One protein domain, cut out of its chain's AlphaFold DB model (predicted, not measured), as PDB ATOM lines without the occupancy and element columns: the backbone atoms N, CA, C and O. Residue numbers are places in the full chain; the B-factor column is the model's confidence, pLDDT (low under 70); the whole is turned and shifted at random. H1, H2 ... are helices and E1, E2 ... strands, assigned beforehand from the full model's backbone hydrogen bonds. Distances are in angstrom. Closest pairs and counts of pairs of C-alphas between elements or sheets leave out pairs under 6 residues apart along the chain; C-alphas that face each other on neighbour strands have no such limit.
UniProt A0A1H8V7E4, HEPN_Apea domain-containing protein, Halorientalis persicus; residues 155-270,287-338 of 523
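Overview. This is residues 155 to 270 and 287 to 338 of the 523 residues of the protein "HEPN_Apea domain-containing protein" of Halorientalis persicus (UniProt A0A1H8V7E4). A strongly twisted sheet of six antiparallel strands is the middle of three layers, helices on both faces of a sheet, with the long helix H4 packed on one face and H1 on the other. H5 sits at the E3 edge of the sheet and packs on residues 260 to 265 of H4, while E2, running on from E1, makes a small parallel pair with E8. The printed part has 168 residues, with five named helices and eight named strands in the order E1 E2 E3 E4 H1 H2 H3 E5 H4 E6 E7 E8 H5; the large sheet runs E3 E4 E5 E1 E6 E7. The class is mixed, helices and strands; the whole is compact, with a radius of gyration of the C-alphas of 15.8 A, and spans 49 by 38 by 27 A.

Arrangement. Start at E1, residues 156 to 164, whose antiparallel neighbours are E5, residues 232 to 240, with N 160 and O 236 2.8 A apart, and E6, residues 294 to 299, with N 161 and O 296 2.9 A apart, both within hydrogen-bond range. E1 runs on into E2, residues 166 to 168, at 69 degrees; E2 is parallel to E8, residues 317 to 319, with N 167 to O 317 2.9 A. Next come the hairpin of E3, residues 178 to 180, and E4, residues 183 to 187, with N 178 to O 185 2.8 A; E4 is antiparallel to E5, with N 186 to O 235 2.9 A. H1, residues 190 to 203, is on the sheet at a height of 9.0 A, its closest C-alphas to E7, residues 302 to 308, being those of Ala 200 and Tyr 303, 5.5 A. E6 and E7 are a hairpin, with N 295 to O 307 2.8 A. H2, residues 206 to 210, is only just not on the sheet, with 4 pairs of C-alphas within 10 A; H3, residues 213 to 219, only grazes it with residues 215 to 219. H4, residues 243 to 266, is on the opposite face from H1; its closest C-alphas to E5 are those of Ala 246 and Ala 240, 5.3 A. H5, residues 321 to 334, touches residues 260 to 265 of H4 alone, closest at the C-alphas of His 323 and Ile 264, 6.6 A, at a steep tilt of 51 degrees, opposite ways. Every O i to N i+4 pair is within hydrogen-bond range in H1, H2 and H4; H3 has 1 of 3, beside 3 of 4 O i to N i+3 pairs, and H5 8 of 10.

Along the chain. Find C-alpha 156 at (59.080, 30.592, 50.864), where E1 begins its 25.3 A; E5 measures 25.5 A and H1 20.1 A. H4 runs 33.7 A from C-alpha 243 at (52.118, 29.487, 45.681). H5, 21.1 A, ends at C-alpha 334, (44.689, 46.779, 62.293).

Size, cuts and confidence. The C-alphas farthest apart, of Ser 205 and Arg 270, are 50.2 A apart. Residues 271 to 286 are not printed; C-alphas 270 and 287 are 15.2 A apart across the cut. Look to residues 220 to 231 for the long link, H3 to E5. Mean pLDDT of the printed part is 79.2, with 33 residues under 70, among them 204 to 215.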
ATOM      1  N   SER A 155      58.789  27.887  54.799       74.00
ATOM      2  CA  SER A 155      58.075  29.014  54.202       74.00
ATOM      3  C   SER A 155      58.955  29.694  53.152       74.00
ATOM      4  O   SER A 155      60.043  30.152  53.487       74.00
ATOM      5  N   ASN A 156      58.456  29.802  51.922       83.62
ATOM      6  CA  ASN A 156      59.080  30.592  50.864       83.62
ATOM      7  C   ASN A 156      58.541  32.022  50.910       83.62
ATOM      8  O   ASN A 156      57.407  32.250  51.356       83.62
ATOM      9  N   SER A 157      59.334  32.974  50.426       90.00
ATOM     10  CA  SER A 157      58.872  34.345  50.237       90.00
ATOM     11  C   SER A 157      58.320  34.520  48.825       90.00
ATOM     12  O   SER A 157      58.895  34.028  47.849       90.00
ATOM     13  N   TYR A 158      57.177  35.192  48.722       90.88
ATOM     14  CA  TYR A 158      56.496  35.470  47.464       90.88
ATOM     15  C   TYR A 158      56.293  36.969  47.284       90.88
ATOM     16  O   TYR A 158      55.788  37.651  48.181       90.88
ATOM     17  N   GLU A 159      56.587  37.449  46.078       93.69
ATOM     18  CA  GLU A 159      56.254  38.799  45.633       93.69
ATOM     19  C   GLU A 159      55.174  38.736  44.555       93.69
ATOM     20  O   GLU A 159      55.300  38.014  43.564       93.69
ATOM     21  N   ILE A 160      54.110  39.517  44.723       93.31
ATOM     22  CA  ILE A 160      52.994  39.580  43.782       93.31
ATOM     23  C   ILE A 160      52.830  41.016  43.296       93.31
ATOM     24  O   ILE A 160      52.569  41.924  44.083       93.31
ATOM     25  N   TRP A 161      52.970  41.215  41.988       93.44
ATOM     26  CA  TRP A 161      52.960  42.520  41.327       93.44
ATOM     27  C   TRP A 161      51.701  42.674  40.477       93.44
ATOM     28  O   TRP A 161      51.363  41.772  39.712       93.44
ATOM     29  N   PHE A 162      50.988  43.795  40.592       91.50
ATOM     30  CA  PHE A 162      49.669  43.952  39.968       91.50
ATOM     31  C   PHE A 162      49.294  45.423  39.702       91.50
ATOM     32  O   PHE A 162      49.690  46.310  40.461       91.50
ATOM     33  N   PRO A 163      48.519  45.714  38.637       89.81
ATOM     34  CA  PRO A 163      47.996  47.048  38.365       89.81
ATOM     35  C   PRO A 163      46.650  47.297  39.053       89.81
ATOM     36  O   PRO A 163      45.723  46.511  38.912       89.81
ATOM     37  N   LEU A 164      46.479  48.446  39.698       89.81
ATOM     38  CA  LEU A 164      45.183  48.905  40.204       89.81
ATOM     39  C   LEU A 164      44.686  50.104  39.401       89.81
ATOM     40  O   LEU A 164      45.485  50.975  39.052       89.81
ATOM     41  N   ASN A 165      43.369  50.200  39.165       88.06
ATOM     42  CA  ASN A 165      42.729  51.378  38.562       88.06
ATOM     43  C   ASN A 165      42.639  52.547  39.564       88.06
ATOM     44  O   ASN A 165      41.579  53.116  39.807       88.06
ATOM     45  N   LEU A 166      43.773  52.885  40.175       88.50
ATOM     46  CA  LEU A 166      43.931  53.866  41.238       88.50
ATOM     47  C   LEU A 166      44.974  54.893  40.818       88.50
ATOM     48  O   LEU A 166      46.097  54.527  40.475       88.50
ATOM     49  N   ILE A 167      44.632  56.176  40.861       87.81
ATOM     50  CA  ILE A 167      45.548  57.264  40.504       87.81
ATOM     51  C   ILE A 167      45.429  58.422  41.503       87.81
ATOM     52  O   ILE A 167      44.368  58.621  42.098       87.81
ATOM     53  N   PRO A 168      46.480  59.232  41.693       83.88
ATOM     54  CA  PRO A 168      46.351  60.475  42.444       83.88
ATOM     55  C   PRO A 168      45.483  61.484  41.670       83.88
ATOM     56  O   PRO A 168      45.576  61.601  40.445       83.88
ATOM     57  N   LYS A 169      44.605  62.220  42.368       78.00
ATOM     58  CA  LYS A 169      43.754  63.255  41.749       78.00
ATOM     59  C   LYS A 169      44.535  64.531  41.398       78.00
ATOM     60  O   LYS A 169      44.167  65.208  40.439       78.00
ATOM     61  N   GLU A 170      45.576  64.853  42.170       71.69
ATOM     62  CA  GLU A 170      46.352  66.107  42.123       71.69
ATOM     63  C   GLU A 170      47.873  65.833  42.194       71.69
ATOM     64  O   GLU A 170      48.313  64.735  41.872       71.69
ATOM     65  N   THR A 171      48.685  66.802  42.643       61.28
ATOM     66  CA  THR A 171      50.107  66.619  43.020       61.28
ATOM     67  C   THR A 171      50.310  65.736  44.261       61.28
ATOM     68  O   THR A 171      51.443  65.570  44.710       61.28
ATOM     69  N   GLY A 172      49.227  65.196  44.827       60.47
ATOM     70  CA  GLY A 172      49.262  64.251  45.937       60.47
ATOM     71  C   GLY A 172      49.944  62.933  45.563       60.47
ATOM     72  O   GLY A 172      49.947  62.517  44.401       60.47
ATOM     73  N   ALA A 173      50.527  62.282  46.564       70.88
ATOM     74  CA  ALA A 173      51.106  60.955  46.422       70.88
ATOM     75  C   ALA A 173      50.040  59.878  46.664       70.88
ATOM     76  O   ALA A 173      49.069  60.092  47.390       70.88
ATOM     77  N   LEU A 174      50.228  58.704  46.060       82.56
ATOM     78  CA  LEU A 174      49.554  57.501  46.546       82.56
ATOM     79  C   LEU A 174      50.105  57.156  47.942       82.56
ATOM     80  O   LEU A 174      51.250  57.511  48.235       82.56
ATOM     81  N   PRO A 175      49.336  56.455  48.792       81.69
ATOM     82  CA  PRO A 175      49.847  55.958  50.064       81.69
ATOM     83  C   PRO A 175      51.132  55.151  49.854       81.69
ATOM     84  O   PRO A 175      51.159  54.244  49.024       81.69
ATOM     85  N   ASN A 176      52.187  55.468  50.609       79.94
ATOM     86  CA  ASN A 176      53.491  54.809  50.467       79.94
ATOM     87  C   ASN A 176      53.435  53.317  50.822       79.94
ATOM     88  O   ASN A 176      54.220  52.522  50.314       79.94
ATOM     89  N   THR A 177      52.542  52.930  51.730       83.25
ATOM     90  CA  THR A 177      52.288  51.535  52.089       83.25
ATOM     91  C   THR A 177      50.888  51.433  52.678       83.25
ATOM     92  O   THR A 177      50.458  52.297  53.439       83.25
ATOM     93  N   LEU A 178      50.177  50.373  52.318       85.06
ATOM     94  CA  LEU A 178      48.921  49.954  52.916       85.06
ATOM     95  C   LEU A 178      49.223  48.701  53.737       85.06
ATOM     96  O   LEU A 178      49.553  47.651  53.182       85.06
ATOM     97  N   THR A 179      49.152  48.839  55.060       80.31
ATOM     98  CA  THR A 179      49.490  47.770  56.007       80.31
ATOM     99  C   THR A 179      48.223  47.226  56.649       80.31
ATOM    100  O   THR A 179      47.457  47.978  57.249       80.31
ATOM    101  N   VAL A 180      48.019  45.913  56.536       72.19
ATOM    102  CA  VAL A 180      46.902  45.183  57.155       72.19
ATOM    103  C   VAL A 180      47.461  43.927  57.828       72.19
ATOM    104  O   VAL A 180      47.807  42.946  57.161       72.19
ATOM    105  N   GLY A 181      47.573  43.939  59.158       72.56
ATOM    106  CA  GLY A 181      48.308  42.923  59.914       72.56
ATOM    107  C   GLY A 181      49.773  42.824  59.462       72.56
ATOM    108  O   GLY A 181      50.437  43.835  59.269       72.56
ATOM    109  N   LYS A 182      50.270  41.603  59.209       68.94
ATOM    110  CA  LYS A 182      51.634  41.338  58.684       68.94
ATOM    111  C   LYS A 182      51.795  41.539  57.170       68.94
ATOM    112  O   LYS A 182      52.759  41.059  56.586       68.94
ATOM    113  N   THR A 183      50.795  42.114  56.511       74.00
ATOM    114  CA  THR A 183      50.767  42.224  55.051       74.00
ATOM    115  C   THR A 183      51.051  43.654  54.635       74.00
ATOM    116  O   THR A 183      50.392  44.571  55.127       74.00
ATOM    117  N   PHE A 184      51.967  43.815  53.683       83.75
ATOM    118  CA  PHE A 184      52.363  45.105  53.139       83.75
ATOM    119  C   PHE A 184      52.015  45.166  51.656       83.75
ATOM    120  O   PHE A 184      52.373  44.275  50.883       83.75
ATOM    121  N   ILE A 185      51.298  46.219  51.272       90.38
ATOM    122  CA  ILE A 185      50.983  46.527  49.880       90.38
ATOM    123  C   ILE A 185      51.538  47.915  49.576       90.38
ATOM    124  O   ILE A 185      51.114  48.894  50.185       90.38
ATOM    125  N   ALA A 186      52.493  48.015  48.658       91.62
ATOM    126  CA  ALA A 186      53.189  49.267  48.362       91.62
ATOM    127  C   ALA A 186      53.112  49.613  46.868       91.62
ATOM    128  O   ALA A 186      53.176  48.703  46.036       91.62
ATOM    129  N   PRO A 187      52.978  50.900  46.500       90.38
ATOM    130  CA  PRO A 187      53.111  51.317  45.118       90.38
ATOM    131  C   PRO A 187      54.565  51.126  44.682       90.38
ATOM    132  O   PRO A 187      55.495  51.390  45.444       90.38
ATOM    133  N   VAL A 188      54.765  50.690  43.445       90.38
ATOM    134  CA  VAL A 188      56.105  50.511  42.870       90.38
ATOM    135  C   VAL A 188      56.391  51.568  41.821       90.38
ATOM    136  O   VAL A 188      55.478  52.121  41.192       90.38
ATOM    137  N   SER A 189      57.676  51.868  41.639       87.12
ATOM    138  CA  SER A 189      58.081  52.778  40.584       87.12
ATOM    139  C   SER A 189      57.842  52.142  39.215       87.12
ATOM    140  O   SER A 189      57.710  50.926  39.055       87.12
ATOM    141  N   PHE A 190      57.761  52.998  38.201       80.25
ATOM    142  CA  PHE A 190      57.624  52.531  36.830       80.25
ATOM    143  C   PHE A 190      58.846  51.720  36.375       80.25
ATOM    144  O   PHE A 190      58.674  50.728  35.672       80.25
ATOM    145  N   ASP A 191      60.043  52.147  36.776       84.62
ATOM    146  CA  ASP A 191      61.289  51.509  36.359       84.62
ATOM    147  C   ASP A 191      61.364  50.085  36.939       84.62
ATOM    148  O   ASP A 191      61.574  49.134  36.188       84.62
ATOM    149  N   ASP A 192      61.012  49.912  38.222       89.50
ATOM    150  CA  ASP A 192      60.968  48.588  38.864       89.50
ATOM    151  C   ASP A 192      59.956  47.651  38.183       89.50
ATOM    152  O   ASP A 192      60.234  46.474  37.958       89.50
ATOM    153  N   TRP A 193      58.772  48.166  37.823       87.81
ATOM    154  CA  TRP A 193      57.769  47.389  37.089       87.81
ATOM    155  C   TRP A 193      58.291  46.924  35.727       87.81
ATOM    156  O   TRP A 193      58.069  45.777  35.342       87.81
ATOM    157  N   GLN A 194      58.956  47.811  34.986       83.75
ATOM    158  CA  GLN A 194      59.447  47.500  33.649       83.75
ATOM    159  C   GLN A 194      60.530  46.418  33.692       83.75
ATOM    160  O   GLN A 194      60.493  45.488  32.879       83.75
ATOM    161  N   ASP A 195      61.452  46.513  34.647       86.19
ATOM    162  CA  ASP A 195      62.493  45.509  34.854       86.19
ATOM    163  C   ASP A 195      61.862  44.150  35.184       86.19
ATOM    164  O   ASP A 195      62.163  43.140  34.540       86.19
ATOM    165  N   ARG A 196      60.886  44.142  36.097       87.06
ATOM    166  CA  ARG A 196      60.233  42.914  36.561       87.06
ATOM    167  C   ARG A 196      59.331  42.264  35.511       87.06
ATOM    168  O   ARG A 196      59.289  41.039  35.391       87.06
ATOM    169  N   LEU A 197      58.636  43.061  34.700       85.25
ATOM    170  CA  LEU A 197      57.864  42.561  33.562       85.25
ATOM    171  C   LEU A 197      58.784  41.969  32.484       85.25
ATOM    172  O   LEU A 197      58.484  40.905  31.946       85.25
ATOM    173  N   SER A 198      59.905  42.633  32.187       83.06
ATOM    174  CA  SER A 198      60.888  42.149  31.206       83.06
ATOM    175  C   SER A 198      61.468  40.800  31.622       83.06
ATOM    176  O   SER A 198      61.617  39.900  30.795       83.06
ATOM    177  N   GLU A 199      61.738  40.639  32.916       84.00
ATOM    178  CA  GLU A 199      62.168  39.375  33.493       84.00
ATOM    179  C   GLU A 199      61.115  38.274  33.319       84.00
ATOM    180  O   GLU A 199      61.435  37.223  32.761       84.00
ATOM    181  N   ALA A 200      59.856  38.535  33.689       83.19
ATOM    182  CA  ALA A 200      58.761  37.581  33.499       83.19
ATOM    183  C   ALA A 200      58.611  37.157  32.030       83.19
ATOM    184  O   ALA A 200      58.499  35.968  31.736       83.19
ATOM    185  N   VAL A 201      58.679  38.110  31.094       79.00
ATOM    186  CA  VAL A 201      58.632  37.831  29.649       79.00
ATOM    187  C   VAL A 201      59.811  36.963  29.209       79.00
ATOM    188  O   VAL A 201      59.625  36.053  28.406       79.00
ATOM    189  N   SER A 202      61.009  37.205  29.749       76.94
ATOM    190  CA  SER A 202      62.214  36.443  29.403       76.94
ATOM    191  C   SER A 202      62.236  35.011  29.955       76.94
ATOM    192  O   SER A 202      62.825  34.137  29.321       76.94
ATOM    193  N   GLN A 203      61.606  34.775  31.111       74.31
ATOM    194  CA  GLN A 203      61.584  33.480  31.804       74.31
ATOM    195  C   GLN A 203      60.344  32.638  31.458       74.31
ATOM    196  O   GLN A 203      60.377  31.414  31.565       74.31
ATOM    197  N   SER A 204      59.253  33.268  31.016       63.97
ATOM    198  CA  SER A 204      58.047  32.571  30.560       63.97
ATOM    199  C   SER A 204      58.247  31.873  29.211       63.97
ATOM    200  O   SER A 204      59.006  32.340  28.355       63.97
ATOM    201  N   SER A 205      57.501  30.788  28.965       55.72
ATOM    202  CA  SER A 205      57.274  30.370  27.584       55.72
ATOM    203  C   SER A 205      56.544  31.522  26.888       55.72
ATOM    204  O   SER A 205      55.515  32.005  27.358       55.72
ATOM    205  N   VAL A 206      57.122  32.022  25.797       47.94
ATOM    206  CA  VAL A 206      56.658  33.218  25.074       47.94
ATOM    207  C   VAL A 206      55.168  33.126  24.688       47.94
ATOM    208  O   VAL A 206      54.521  34.155  24.508       47.94
ATOM    209  N   ASP A 207      54.593  31.922  24.632       46.88
ATOM    210  CA  ASP A 207      53.182  31.669  24.324       46.88
ATOM    211  C   ASP A 207      52.218  31.932  25.508       46.88
ATOM    212  O   ASP A 207      51.089  32.371  25.276       46.88
ATOM    213  N   ASP A 208      52.654  31.777  26.767       53.53
ATOM    214  CA  ASP A 208      51.799  31.945  27.962       53.53
ATOM    215  C   ASP A 208      51.447  33.410  28.254       53.53
ATOM    216  O   ASP A 208      50.339  33.721  28.700       53.53
ATOM    217  N   ILE A 209      52.375  34.329  27.970       53.84
ATOM    218  CA  ILE A 209      52.165  35.774  28.129       53.84
ATOM    219  C   ILE A 209      51.611  36.388  26.833       53.84
ATOM    220  O   ILE A 209      50.716  37.237  26.892       53.84
ATOM    221  N   ASN A 210      52.038  35.917  25.650       50.34
ATOM    222  CA  ASN A 210      51.555  36.459  24.374       50.34
ATOM    223  C   ASN A 210      50.103  36.113  24.044       50.34
ATOM    224  O   ASN A 210      49.402  36.954  23.480       50.34
ATOM    225  N   GLY A 211      49.599  34.946  24.460       54.25
ATOM    226  CA  GLY A 211      48.164  34.646  24.385       54.25
ATOM    227  C   GLY A 211      47.300  35.572  25.257       54.25
ATOM    228  O   GLY A 211      46.099  35.701  25.029       54.25
ATOM    229  N   ARG A 212      47.919  36.257  26.231       61.62
ATOM    230  CA  ARG A 212      47.278  37.108  27.248       61.62
ATOM    231  C   ARG A 212      47.591  38.601  27.070       61.62
ATOM    232  O   ARG A 212      47.195  39.420  27.903       61.62
ATOM    233  N   TYR A 213      48.222  38.978  25.948       60.81
ATOM    234  CA  TYR A 213      48.540  40.372  25.595       60.81
ATOM    235  C   TYR A 213      47.290  41.258  25.519       60.81
ATOM    236  O   TYR A 213      47.372  42.459  25.753       60.81
ATOM    237  N   SER A 214      46.119  40.680  25.227       61.75
ATOM    238  CA  SER A 214      44.842  41.399  25.235       61.75
ATOM    239  C   SER A 214      44.519  41.971  26.618       61.75
ATOM    240  O   SER A 214      44.162  43.142  26.705       61.75
ATOM    241  N   THR A 215      44.718  41.204  27.691       66.50
ATOM    242  CA  THR A 215      44.503  41.644  29.078       66.50
ATOM    243  C   THR A 215      45.588  42.616  29.532       66.50
ATOM    244  O   THR A 215      45.281  43.648  30.121       66.50
ATOM    245  N   LEU A 216      46.851  42.343  29.189       71.56
ATOM    246  CA  LEU A 216      47.960  43.261  29.466       71.56
ATOM    247  C   LEU A 216      47.716  44.630  28.818       71.56
ATOM    248  O   LEU A 216      47.765  45.648  29.505       71.56
ATOM    249  N   SER A 217      47.346  44.653  27.534       68.88
ATOM    250  CA  SER A 217      47.117  45.876  26.749       68.88
ATOM    251  C   SER A 217      45.983  46.776  27.256       68.88
ATOM    252  O   SER A 217      45.863  47.913  26.809       68.88
ATOM    253  N   GLN A 218      45.147  46.293  28.184       69.56
ATOM    254  CA  GLN A 218      44.143  47.124  28.859       69.56
ATOM    255  C   GLN A 218      44.772  48.036  29.919       69.56
ATOM    256  O   GLN A 218      44.248  49.116  30.203       69.56
ATOM    257  N   CYS A 219      45.900  47.620  30.495       72.44
ATOM    258  CA  CYS A 219      46.593  48.355  31.549       72.44
ATOM    259  C   CYS A 219      47.915  48.952  31.088       72.44
ATOM    260  O   CYS A 219      48.327  49.953  31.673       72.44
ATOM    261  N   ILE A 220      48.568  48.368  30.079       73.62
ATOM    262  CA  ILE A 220      49.867  48.815  29.573       73.62
ATOM    263  C   ILE A 220      49.791  49.288  28.116       73.62
ATOM    264  O   ILE A 220      49.065  48.738  27.292       73.62
ATOM    265  N   ASP A 221      50.560  50.325  27.796       74.50
ATOM    266  CA  ASP A 221      50.708  50.858  26.454       74.50
ATOM    267  C   ASP A 221      51.660  50.006  25.593       74.50
ATOM    268  O   ASP A 221      52.200  48.987  26.011       74.50
ATOM    269  N   ARG A 222      51.886  50.437  24.347       70.56
ATOM    270  CA  ARG A 222      52.752  49.729  23.384       70.56
ATOM    271  C   ARG A 222      54.244  49.722  23.746       70.56
ATOM    272  O   ARG A 222      55.032  49.162  22.996       70.56
ATOM    273  N   GLN A 223      54.634  50.428  24.801       67.75
ATOM    274  CA  GLN A 223      55.985  50.463  25.356       67.75
ATOM    275  C   GLN A 223      56.032  49.695  26.689       67.75
ATOM    276  O   GLN A 223      56.935  49.932  27.490       67.75
ATOM    277  N   ASP A 224      55.025  48.847  26.933       68.38
ATOM    278  CA  ASP A 224      54.791  48.082  28.156       68.38
ATOM    279  C   ASP A 224      54.669  48.965  29.410       68.38
ATOM    280  O   ASP A 224      54.902  48.535  30.545       68.38
ATOM    281  N   ARG A 225      54.265  50.231  29.218       65.56
ATOM    282  CA  ARG A 225      54.104  51.190  30.310       65.56
ATOM    283  C   ARG A 225      52.688  51.173  30.834       65.56
ATOM    284  O   ARG A 225      51.772  51.307  30.029       65.56
ATOM    285  N   PRO A 226      52.472  51.146  32.157       67.75
ATOM    286  CA  PRO A 226      51.151  51.359  32.718       67.75
ATOM    287  C   PRO A 226      50.549  52.641  32.144       67.75
ATOM    288  O   PRO A 226      51.216  53.682  32.089       67.75
ATOM    289  N   HIS A 227      49.288  52.588  31.730       76.31
ATOM    290  CA  HIS A 227      48.531  53.769  31.359       76.31
ATOM    291  C   HIS A 227      48.427  54.683  32.586       76.31
ATOM    292  O   HIS A 227      47.508  54.560  33.387       76.31
ATOM    293  N   ARG A 228      49.375  55.615  32.747       70.25
ATOM    294  CA  ARG A 228      49.521  56.468  33.948       70.25
ATOM    295  C   ARG A 228      48.280  57.306  34.271       70.25
ATOM    296  O   ARG A 228      48.134  57.803  35.380       70.25
ATOM    297  N   SER A 229      47.398  57.494  33.293       72.25
ATOM    298  CA  SER A 229      46.113  58.174  33.455       72.25
ATOM    299  C   SER A 229      44.999  57.285  34.010       72.25
ATOM    300  O   SER A 229      43.925  57.807  34.304       72.25
ATOM    301  N   THR A 230      45.207  55.970  34.095       79.25
ATOM    302  CA  THR A 230      44.191  54.990  34.500       79.25
ATOM    303  C   THR A 230      44.677  53.975  35.528       79.25
ATOM    304  O   THR A 230      43.843  53.486  36.277       79.25
ATOM    305  N   HIS A 231      45.976  53.681  35.618       86.31
ATOM    306  CA  HIS A 231      46.493  52.662  36.529       86.31
ATOM    307  C   HIS A 231      47.758  53.100  37.275       86.31
ATOM    308  O   HIS A 231      48.586  53.850  36.753       86.31
ATOM    309  N   SER A 232      47.917  52.556  38.480       89.00
ATOM    310  CA  SER A 232      49.166  52.502  39.246       89.00
ATOM    311  C   SER A 232      49.566  51.046  39.478       89.00
ATOM    312  O   SER A 232      48.717  50.158  39.412       89.00
ATOM    313  N   ILE A 233      50.852  50.788  39.721       90.69
ATOM    314  CA  ILE A 233      51.366  49.434  39.968       90.69
ATOM    315  C   ILE A 233      51.689  49.279  41.444       90.69
ATOM    316  O   ILE A 233      52.212  50.199  42.073       90.69
ATOM    317  N   TRP A 234      51.371  48.104  41.970       93.69
ATOM    318  CA  TRP A 234      51.513  47.756  43.369       93.69
ATOM    319  C   TRP A 234      52.220  46.415  43.521       93.69
ATOM    320  O   TRP A 234      52.136  45.545  42.651       93.69
ATOM    321  N   LYS A 235      52.903  46.265  44.653       94.50
ATOM    322  CA  LYS A 235      53.556  45.037  45.092       94.50
ATOM    323  C   LYS A 235      52.971  44.598  46.425       94.50
ATOM    324  O   LYS A 235      52.778  45.414  47.323       94.50
ATOM    325  N   PHE A 236      52.714  43.305  46.527       93.94
ATOM    326  CA  PHE A 236      52.326  42.589  47.730       93.94
ATOM    327  C   PHE A 236      53.417  41.573  48.059       93.94
ATOM    328  O   PHE A 236      53.834  40.817  47.182       93.94
ATOM    329  N   GLU A 237      53.848  41.530  49.313       91.81
ATOM    330  CA  GLU A 237      54.852  40.576  49.789       91.81
ATOM    331  C   GLU A 237      54.256  39.690  50.877       91.81
ATOM    332  O   GLU A 237      53.564  40.171  51.782       91.81
ATOM    333  N   CYS A 238      54.515  38.383  50.803       89.00
ATOM    334  CA  CYS A 238      54.163  37.483  51.889       89.00
ATOM    335  C   CYS A 238      55.009  36.217  51.923       89.00
ATOM    336  O   CYS A 238      55.370  35.661  50.888       89.00
ATOM    337  N   ASP A 239      55.159  35.678  53.128       87.31
ATOM    338  CA  ASP A 239      55.691  34.337  53.322       87.31
ATOM    339  C   ASP A 239      54.559  33.302  53.283       87.31
ATOM    340  O   ASP A 239      53.512  33.457  53.938       87.31
ATOM    341  N   ALA A 240      54.738  32.229  52.516       84.62
ATOM    342  CA  ALA A 240      53.792  31.123  52.439       84.62
ATOM    343  C   ALA A 240      54.497  29.785  52.178       84.62
ATOM    344  O   ALA A 240      55.564  29.732  51.584       84.62
ATOM    345  N   THR A 241      53.863  28.684  52.585       80.88
ATOM    346  CA  THR A 241      54.351  27.323  52.299       80.88
ATOM    347  C   THR A 241      54.178  26.932  50.833       80.88
ATOM    348  O   THR A 241      54.850  26.034  50.354       80.88
ATOM    349  N   SER A 242      53.282  27.602  50.103       79.44
ATOM    350  CA  SER A 242      53.020  27.308  48.696       79.44
ATOM    351  C   SER A 242      52.517  28.532  47.934       79.44
ATOM    352  O   SER A 242      51.933  29.461  48.511       79.44
ATOM    353  N   LEU A 243      52.655  28.485  46.605       81.69
ATOM    354  CA  LEU A 243      52.118  29.487  45.681       81.69
ATOM    355  C   LEU A 243      50.602  29.667  45.844       81.69
ATOM    356  O   LEU A 243      50.094  30.788  45.776       81.69
ATOM    357  N   ALA A 244      49.863  28.577  46.064       78.19
ATOM    358  CA  ALA A 244      48.416  28.627  46.252       78.19
ATOM    359  C   ALA A 244      48.048  29.391  47.532       78.19
ATOM    360  O   ALA A 244      47.179  30.269  47.518       78.19
ATOM    361  N   ARG A 245      48.782  29.142  48.622       81.00
ATOM    362  CA  ARG A 245      48.601  29.850  49.889       81.00
ATOM    363  C   ARG A 245      48.989  31.326  49.783       81.00
ATOM    364  O   ARG A 245      48.265  32.161  50.326       81.00
ATOM    365  N   ALA A 246      50.066  31.655  49.066       85.00
ATOM    366  CA  ALA A 246      50.443  33.039  48.764       85.00
ATOM    367  C   ALA A 246      49.351  33.755  47.951       85.00
ATOM    368  O   ALA A 246      48.892  34.828  48.335       85.00
ATOM    369  N   SER A 247      48.852  33.111  46.893       83.69
ATOM    370  CA  SER A 247      47.784  33.643  46.033       83.69
ATOM    371  C   SER A 247      46.478  33.870  46.803       83.69
ATOM    372  O   SER A 247      45.785  34.860  46.573       83.69
ATOM    373  N   ARG A 248      46.129  32.978  47.740       82.88
ATOM    374  CA  ARG A 248      44.966  33.156  48.624       82.88
ATOM    375  C   ARG A 248      45.152  34.347  49.559       82.88
ATOM    376  O   ARG A 248      44.290  35.219  49.585       82.88
ATOM    377  N   LYS A 249      46.289  34.419  50.266       85.69
ATOM    378  CA  LYS A 249      46.612  35.566  51.132       85.69
ATOM    379  C   LYS A 249      46.535  36.880  50.353       85.69
ATOM    380  O   LYS A 249      45.950  37.838  50.846       85.69
ATOM    381  N   PHE A 250      47.083  36.902  49.140       88.94
ATOM    382  CA  PHE A 250      47.015  38.048  48.244       88.94
ATOM    383  C   PHE A 250      45.577  38.455  47.936       88.94
ATOM    384  O   PHE A 250      45.216  39.596  48.203       88.94
ATOM    385  N   ARG A 251      44.737  37.534  47.447       85.25
ATOM    386  CA  ARG A 251      43.334  37.830  47.113       85.25
ATOM    387  C   ARG A 251      42.542  38.345  48.312       85.25
ATOM    388  O   ARG A 251      41.890  39.376  48.204       85.25
ATOM    389  N   GLU A 252      42.626  37.657  49.449       84.06
ATOM    390  CA  GLU A 252      41.887  38.025  50.662       84.06
ATOM    391  C   GLU A 252      42.272  39.421  51.160       84.06
ATOM    392  O   GLU A 252      41.407  40.237  51.475       84.06
ATOM    393  N   ARG A 253      43.576  39.712  51.207       86.75
ATOM    394  CA  ARG A 253      44.084  41.008  51.671       86.75
ATOM    395  C   ARG A 253      43.809  42.118  50.675       86.75
ATOM    396  O   ARG A 253      43.458  43.220  51.089       86.75
ATOM    397  N   LEU A 254      43.935  41.826  49.385       89.88
ATOM    398  CA  LEU A 254      43.622  42.774  48.332       89.88
ATOM    399  C   LEU A 254      42.142  43.160  48.366       89.88
ATOM    400  O   LEU A 254      41.841  44.345  48.291       89.88
ATOM    401  N   ASP A 255      41.235  42.198  48.553       88.44
ATOM    402  CA  ASP A 255      39.800  42.477  48.650       88.44
ATOM    403  C   ASP A 255      39.465  43.393  49.824       88.44
ATOM    404  O   ASP A 255      38.703  44.344  49.663       88.44
ATOM    405  N   SER A 256      40.076  43.168  50.986       88.44
ATOM    406  CA  SER A 256      39.901  44.061  52.132       88.44
ATOM    407  C   SER A 256      40.461  45.462  51.880       88.44
ATOM    408  O   SER A 256      39.815  46.447  52.227       88.44
ATOM    409  N   VAL A 257      41.644  45.578  51.268       89.31
ATOM    410  CA  VAL A 257      42.264  46.883  50.985       89.31
ATOM    411  C   VAL A 257      41.469  47.662  49.940       89.31
ATOM    412  O   VAL A 257      41.194  48.845  50.131       89.31
ATOM    413  N   ILE A 258      41.054  47.010  48.855       89.94
ATOM    414  CA  ILE A 258      40.216  47.635  47.831       89.94
ATOM    415  C   ILE A 258      38.854  48.022  48.428       89.94
ATOM    416  O   ILE A 258      38.381  49.134  48.193       89.94
ATOM    417  N   GLY A 259      38.266  47.157  49.259       89.94
ATOM    418  CA  GLY A 259      37.018  47.432  49.967       89.94
ATOM    419  C   GLY A 259      37.097  48.646  50.884       89.94
ATOM    420  O   GLY A 259      36.191  49.475  50.876       89.94
ATOM    421  N   LEU A 260      38.204  48.809  51.615       90.06
ATOM    422  CA  LEU A 260      38.468  50.006  52.413       90.06
ATOM    423  C   LEU A 260      38.547  51.266  51.540       90.06
ATOM    424  O   LEU A 260      37.932  52.281  51.864       90.06
ATOM    425  N   LEU A 261      39.295  51.219  50.437       89.31
ATOM    426  CA  LEU A 261      39.451  52.372  49.546       89.31
ATOM    427  C   LEU A 261      38.114  52.787  48.918       89.31
ATOM    428  O   LEU A 261      37.799  53.977  48.877       89.31
ATOM    429  N   ASN A 262      37.301  51.814  48.504       88.25
ATOM    430  CA  ASN A 262      35.947  52.058  48.013       88.25
ATOM    431  C   ASN A 262      35.019  52.584  49.106       88.25
ATOM    432  O   ASN A 262      34.208  53.469  48.842       88.25
ATOM    433  N   PHE A 263      35.144  52.085  50.337       87.12
ATOM    434  CA  PHE A 263      34.397  52.607  51.477       87.12
ATOM    435  C   PHE A 263      34.739  54.078  51.740       87.12
ATOM    436  O   PHE A 263      33.828  54.879  51.939       87.12
ATOM    437  N   ILE A 264      36.019  54.454  51.696       84.69
ATOM    438  CA  ILE A 264      36.465  55.840  51.900       84.69
ATOM    439  C   ILE A 264      35.945  56.760  50.792       84.69
ATOM    440  O   ILE A 264      35.439  57.835  51.102       84.69
ATOM    441  N   ASP A 265      36.022  56.345  49.523       82.00
ATOM    442  CA  ASP A 265      35.504  57.149  48.406       82.00
ATOM    443  C   ASP A 265      33.979  57.313  48.484       82.00
ATOM    444  O   ASP A 265      33.459  58.422  48.340       82.00
ATOM    445  N   SER A 266      33.271  56.232  48.827       74.38
ATOM    446  CA  SER A 266      31.812  56.236  48.995       74.38
ATOM    447  C   SER A 266      31.357  57.108  50.173       74.38
ATOM    448  O   SER A 266      30.269  57.677  50.135       74.38
ATOM    449  N   ASN A 267      32.184  57.234  51.218       65.75
ATOM    450  CA  ASN A 267      31.876  57.968  52.451       65.75
ATOM    451  C   ASN A 267      32.613  59.307  52.581       65.75
ATOM    452  O   ASN A 267      32.750  59.830  53.690       65.75
ATOM    453  N   GLY A 268      33.044  59.902  51.464       50.75
ATOM    454  CA  GLY A 268      33.502  61.291  51.451       50.75
ATOM    455  C   GLY A 268      32.468  62.256  52.075       50.75
ATOM    456  O   GLY A 268      31.311  61.882  52.283       50.75
ATOM    457  N   PRO A 269      32.834  63.524  52.354       35.81
ATOM    458  CA  PRO A 269      32.061  64.487  53.168       35.81
ATOM    459  C   PRO A 269      30.678  64.924  52.614       35.81
ATOM    460  O   PRO A 269      30.171  65.983  52.970       35.81
ATOM    461  N   ARG A 270      30.048  64.144  51.728       35.53
ATOM    462  CA  ARG A 270      28.798  64.447  51.017       35.53
ATOM    463  C   ARG A 270      27.650  63.460  51.250       35.53
ATOM    464  O   ARG A 270      26.673  63.533  50.517       35.53
ATOM    465  N   ARG A 287      33.051  55.362  40.103       68.12
ATOM    466  CA  ARG A 287      34.508  55.282  40.250       68.12
ATOM    467  C   ARG A 287      34.873  54.259  41.322       68.12
ATOM    468  O   ARG A 287      35.438  54.615  42.344       68.12
ATOM    469  N   THR A 288      34.554  52.997  41.074       79.94
ATOM    470  CA  THR A 288      34.855  51.904  42.002       79.94
ATOM    471  C   THR A 288      36.184  51.245  41.634       79.94
ATOM    472  O   THR A 288      36.433  50.882  40.479       79.94
ATOM    473  N   LEU A 289      37.051  51.067  42.625       86.44
ATOM    474  CA  LEU A 289      38.271  50.277  42.514       86.44
ATOM    475  C   LEU A 289      37.900  48.789  42.410       86.44
ATOM    476  O   LEU A 289      37.129  48.261  43.216       86.44
ATOM    477  N   VAL A 290      38.435  48.104  41.405       85.25
ATOM    478  CA  VAL A 290      38.140  46.689  41.130       85.25
ATOM    479  C   VAL A 290      39.394  45.838  41.244       85.25
ATOM    480  O   VAL A 290      40.511  46.353  41.304       85.25
ATOM    481  N   LYS A 291      39.205  44.513  41.259       86.75
ATOM    482  CA  LYS A 291      40.316  43.562  41.201       86.75
ATOM    483  C   LYS A 291      41.195  43.827  39.969       86.75
ATOM    484  O   LYS A 291      40.666  44.137  38.898       86.75
ATOM    485  N   PRO A 292      42.523  43.683  40.109       86.50
ATOM    486  CA  PRO A 292      43.461  43.904  39.024       86.50
ATOM    487  C   PRO A 292      43.229  42.859  37.921       86.50
ATOM    488  O   PRO A 292      43.166  41.673  38.243       86.50
ATOM    489  N   PRO A 293      43.149  43.226  36.632       80.50
ATOM    490  CA  PRO A 293      42.921  42.269  35.535       80.50
ATOM    491  C   PRO A 293      43.931  41.119  35.506       80.50
ATOM    492  O   PRO A 293      43.625  40.020  35.041       80.50
ATOM    493  N   PHE A 294      45.137  41.364  36.015       83.75
ATOM    494  CA  PHE A 294      46.187  40.368  36.124       83.75
ATOM    495  C   PHE A 294      47.133  40.653  37.290       83.75
ATOM    496  O   PHE A 294      47.103  41.724  37.891       83.75
ATOM    497  N   TYR A 295      47.992  39.688  37.587       88.56
ATOM    498  CA  TYR A 295      49.099  39.813  38.525       88.56
ATOM    499  C   TYR A 295      50.248  38.885  38.117       88.56
ATOM    500  O   TYR A 295      50.036  37.853  37.477       88.56
ATOM    501  N   LEU A 296      51.471  39.250  38.486       89.38
ATOM    502  CA  LEU A 296      52.681  38.451  38.295       89.38
ATOM    503  C   LEU A 296      53.158  37.951  39.654       89.38
ATOM    504  O   LEU A 296      53.161  38.724  40.607       89.38
ATOM    505  N   VAL A 297      53.554  36.683  39.743       90.81
ATOM    506  CA  VAL A 297      54.052  36.077  40.982       90.81
ATOM    507  C   VAL A 297      55.503  35.657  40.820       90.81
ATOM    508  O   VAL A 297      55.837  34.968  39.855       90.81
ATOM    509  N   PHE A 298      56.319  36.031  41.798       91.19
ATOM    510  CA  PHE A 298      57.730  35.690  41.909       91.19
ATOM    511  C   PHE A 298      58.009  35.001  43.245       91.19
ATOM    512  O   PHE A 298      57.306  35.249  44.229       91.19
ATOM    513  N   SER A 299      59.031  34.152  43.282       90.25
ATOM    514  CA  SER A 299      59.567  33.540  44.501       90.25
ATOM    515  C   SER A 299      61.083  33.472  44.378       90.25
ATOM    516  O   SER A 299      61.575  33.062  43.334       90.25
ATOM    517  N   ASP A 300      61.806  33.932  45.402       83.62
ATOM    518  CA  ASP A 300      63.278  33.982  45.416       83.62
ATOM    519  C   ASP A 300      63.885  34.593  44.139       83.62
ATOM    520  O   ASP A 300      64.803  34.056  43.531       83.62
ATOM    521  N   GLU A 301      63.329  35.734  43.728       80.56
ATOM    522  CA  GLU A 301      63.665  36.469  42.501       80.56
ATOM    523  C   GLU A 301      63.249  35.805  41.179       80.56
ATOM    524  O   GLU A 301      63.188  36.508  40.179       80.56
ATOM    525  N   GLU A 302      62.830  34.541  41.163       86.12
ATOM    526  CA  GLU A 302      62.398  33.841  39.950       86.12
ATOM    527  C   GLU A 302      60.911  34.055  39.637       86.12
ATOM    528  O   GLU A 302      60.052  34.082  40.526       86.12
ATOM    529  N   TYR A 303      60.579  34.190  38.351       87.38
ATOM    530  CA  TYR A 303      59.200  34.271  37.885       87.38
ATOM    531  C   TYR A 303      58.512  32.908  37.963       87.38
ATOM    532  O   TYR A 303      58.966  31.922  37.386       87.38
ATOM    533  N   ILE A 304      57.354  32.874  38.625       85.69
ATOM    534  CA  ILE A 304      56.597  31.643  38.859       85.69
ATOM    535  C   ILE A 304      55.339  31.586  37.994       85.69
ATOM    536  O   ILE A 304      55.024  30.540  37.424       85.69
ATOM    537  N   LYS A 305      54.550  32.672  37.950       84.44
ATOM    538  CA  LYS A 305      53.193  32.613  37.378       84.44
ATOM    539  C   LYS A 305      52.630  33.959  36.923       84.44
ATOM    540  O   LYS A 305      52.766  34.972  37.602       84.44
ATOM    541  N   PHE A 306      51.858  33.923  35.832       82.62
ATOM    542  CA  PHE A 306      50.870  34.944  35.471       82.62
ATOM    543  C   PHE A 306      49.491  34.522  35.980       82.62
ATOM    544  O   PHE A 306      48.968  33.466  35.603       82.62
ATOM    545  N   GLY A 307      48.876  35.358  36.806       77.31
ATOM    546  CA  GLY A 307      47.485  35.221  37.206       77.31
ATOM    547  C   GLY A 307      46.597  36.247  36.515       77.31
ATOM    548  O   GLY A 307      47.019  37.368  36.257       77.31
ATOM    549  N   SER A 308      45.356  35.870  36.230       73.69
ATOM    550  CA  SER A 308      44.302  36.771  35.756       73.69
ATOM    551  C   SER A 308      43.179  36.841  36.782       73.69
ATOM    552  O   SER A 308      42.949  35.873  37.508       73.69
ATOM    553  N   THR A 309      42.459  37.959  36.823       69.06
ATOM    554  CA  THR A 309      41.184  38.045  37.544       69.06
ATOM    555  C   THR A 309      40.074  38.483  36.595       69.06
ATOM    556  O   THR A 309      40.325  39.075  35.544       69.06
ATOM    557  N   THR A 310      38.830  38.185  36.953       65.06
ATOM    558  CA  THR A 310      37.633  38.712  36.293       65.06
ATOM    559  C   THR A 310      37.473  40.198  36.633       65.06
ATOM    560  O   THR A 310      36.703  40.580  37.510       65.06
ATOM    561  N   SER A 311      38.236  41.069  35.967       63.84
ATOM    562  CA  SER A 311      38.124  42.517  36.172       63.84
ATOM    563  C   SER A 311      37.038  43.131  35.293       63.84
ATOM    564  O   SER A 311      37.012  42.918  34.078       63.84
ATOM    565  N   MET A 312      36.198  43.978  35.883       62.56
ATOM    566  CA  MET A 312      35.313  44.876  35.141       62.56
ATOM    567  C   MET A 312      36.074  46.138  34.736       62.56
ATOM    568  O   MET A 312      36.795  46.712  35.545       62.56
ATOM    569  N   ASN A 313      35.905  46.609  33.501       68.44
ATOM    570  CA  ASN A 313      36.507  47.873  33.085       68.44
ATOM    571  C   ASN A 313      35.764  49.039  33.762       68.44
ATOM    572  O   ASN A 313      34.624  49.333  33.400       68.44
ATOM    573  N   ARG A 314      36.389  49.675  34.759       75.25
ATOM    574  CA  ARG A 314      35.831  50.811  35.510       75.25
ATOM    575  C   ARG A 314      36.727  52.043  35.361       75.25
ATOM    576  O   ARG A 314      37.950  51.902  35.258       75.25
ATOM    577  N   PRO A 315      36.164  53.265  35.391       78.56
ATOM    578  CA  PRO A 315      36.961  54.482  35.482       78.56
ATOM    579  C   PRO A 315      37.920  54.436  36.685       78.56
ATOM    580  O   PRO A 315      37.591  53.832  37.707       78.56
ATOM    581  N   PRO A 316      39.097  55.078  36.607       84.62
ATOM    582  CA  PRO A 316      40.046  55.046  37.709       84.62
ATOM    583  C   PRO A 316      39.521  55.796  38.937       84.62
ATOM    584  O   PRO A 316      39.051  56.939  38.827       84.62
ATOM    585  N   LEU A 317      39.679  55.181  40.109       86.38
ATOM    586  CA  LEU A 317      39.485  55.830  41.399       86.38
ATOM    587  C   LEU A 317      40.593  56.871  41.607       86.38
ATOM    588  O   LEU A 317      41.774  56.606  41.364       86.38
ATOM    589  N   ARG A 318      40.214  58.080  42.039       85.38
ATOM    590  CA  ARG A 318      41.145  59.203  42.207       85.38
ATOM    591  C   ARG A 318      41.284  59.596  43.671       85.38
ATOM    592  O   ARG A 318      40.367  60.205  44.217       85.38
ATOM    593  N   LEU A 319      42.440  59.327  44.277       83.19
ATOM    594  CA  LEU A 319      42.679  59.669  45.682       83.19
ATOM    595  C   LEU A 319      43.015  61.152  45.870       83.19
ATOM    596  O   LEU A 319      43.811  61.725  45.119       83.19
ATOM    597  N   THR A 320      42.396  61.763  46.879       81.69
ATOM    598  CA  THR A 320      42.720  63.101  47.391       81.69
ATOM    599  C   THR A 320      43.616  62.993  48.629       81.69
ATOM    600  O   THR A 320      43.742  61.919  49.216       81.69
ATOM    601  N   ASN A 321      44.200  64.110  49.074       76.62
ATOM    602  CA  ASN A 321      44.947  64.139  50.340       76.62
ATOM    603  C   ASN A 321      44.044  63.819  51.551       76.62
ATOM    604  O   ASN A 321      44.491  63.168  52.492       76.62
ATOM    605  N   ASP A 322      42.764  64.202  51.505       78.50
ATOM    606  CA  ASP A 322      41.785  63.876  52.554       78.50
ATOM    607  C   ASP A 322      41.517  62.362  52.629       78.50
ATOM    608  O   ASP A 322      41.337  61.800  53.714       78.50
ATOM    609  N   HIS A 323      41.545  61.670  51.481       83.88
ATOM    610  CA  HIS A 323      41.456  60.210  51.457       83.88
ATOM    611  C   HIS A 323      42.660  59.577  52.154       83.88
ATOM    612  O   HIS A 323      42.479  58.591  52.855       83.88
ATOM    613  N   GLN A 324      43.865  60.142  52.026       80.19
ATOM    614  CA  GLN A 324      45.052  59.590  52.683       80.19
ATOM    615  C   GLN A 324      44.927  59.607  54.212       80.19
ATOM    616  O   GLN A 324      45.143  58.579  54.849       80.19
ATOM    617  N   GLN A 325      44.505  60.732  54.796       81.12
ATOM    618  CA  GLN A 325      44.273  60.822  56.245       81.12
ATOM    619  C   GLN A 325      43.192  59.838  56.705       81.12
ATOM    620  O   GLN A 325      43.302  59.221  57.762       81.12
ATOM    621  N   SER A 326      42.155  59.656  55.882       84.25
ATOM    622  CA  SER A 326      41.106  58.676  56.152       84.25
ATOM    623  C   SER A 326      41.659  57.247  56.116       84.25
ATOM    624  O   SER A 326      41.373  56.470  57.019       84.25
ATOM    625  N   ILE A 327      42.484  56.901  55.122       86.75
ATOM    626  CA  ILE A 327      43.114  55.575  55.003       86.75
ATOM    627  C   ILE A 327      43.934  55.261  56.253       86.75
ATOM    628  O   ILE A 327      43.782  54.184  56.820       86.75
ATOM    629  N   GLU A 328      44.768  56.202  56.697       83.94
ATOM    630  CA  GLU A 328      45.589  56.040  57.900       83.94
ATOM    631  C   GLU A 328      44.712  55.803  59.138       83.94
ATOM    632  O   GLU A 328      44.907  54.810  59.837       83.94
ATOM    633  N   ARG A 329      43.676  56.628  59.337       85.56
ATOM    634  CA  ARG A 329      42.715  56.492  60.445       85.56
ATOM    635  C   ARG A 329      42.000  55.138  60.463       85.56
ATOM    636  O   ARG A 329      41.772  54.572  61.525       85.56
ATOM    637  N   TRP A 330      41.585  54.635  59.304       86.56
ATOM    638  CA  TRP A 330      40.837  53.377  59.209       86.56
ATOM    639  C   TRP A 330      41.741  52.134  59.295       86.56
ATOM    640  O   TRP A 330      41.263  51.060  59.652       86.56
ATOM    641  N   LEU A 331      43.036  52.264  58.992       86.38
ATOM    642  CA  LEU A 331      44.002  51.169  59.112       86.38
ATOM    643  C   LEU A 331      44.672  51.092  60.484       86.38
ATOM    644  O   LEU A 331      45.063  49.995  60.874       86.38
ATOM    645  N   GLU A 332      44.798  52.204  61.212       86.00
ATOM    646  CA  GLU A 332      45.483  52.279  62.513       86.00
ATOM    647  C   GLU A 332      45.171  51.098  63.459       86.00
ATOM    648  O   GLU A 332      46.123  50.456  63.920       86.00
ATOM    649  N   PRO A 333      43.901  50.695  63.691       81.69
ATOM    650  CA  PRO A 333      43.605  49.634  64.658       81.69
ATOM    651  C   PRO A 333      44.056  48.237  64.204       81.69
ATOM    652  O   PRO A 333      44.150  47.311  65.006       81.69
ATOM    653  N   VAL A 334      44.340  48.066  62.911       80.69
ATOM    654  CA  VAL A 334      44.689  46.779  62.293       80.69
ATOM    655  C   VAL A 334      46.107  46.729  61.727       80.69
ATOM    656  O   VAL A 334      46.470  45.770  61.046       80.69
ATOM    657  N   GLN A 335      46.940  47.721  62.043       78.38
ATOM    658  CA  GLN A 335      48.366  47.740  61.695       78.38
ATOM    659  C   GLN A 335      49.241  46.891  62.633       78.38
ATOM    660  O   GLN A 335      50.455  46.808  62.452       78.38
ATOM    661  N   ARG A 336      48.645  46.248  63.644       72.00
ATOM    662  CA  ARG A 336      49.366  45.461  64.654       72.00
ATOM    663  C   ARG A 336      49.711  44.061  64.167       72.00
ATOM    664  O   ARG A 336      49.037  43.489  63.313       72.00
ATOM    665  N   GLU A 337      50.761  43.495  64.757       60.94
ATOM    666  CA  GLU A 337      51.272  42.175  64.382       60.94
ATOM    667  C   GLU A 337      50.274  41.042  64.692       60.94
ATOM    668  O   GLU A 337      50.149  40.101  63.901       60.94
ATOM    669  N   ASP A 338      49.529  41.173  65.793       69.69
ATOM    670  CA  ASP A 338      48.379  40.338  66.135       69.69
ATOM    671  C   ASP A 338      47.128  41.215  66.279       69.69
ATOM    672  O   ASP A 338      46.995  42.010  67.205       69.69
TER     673      ASP A 338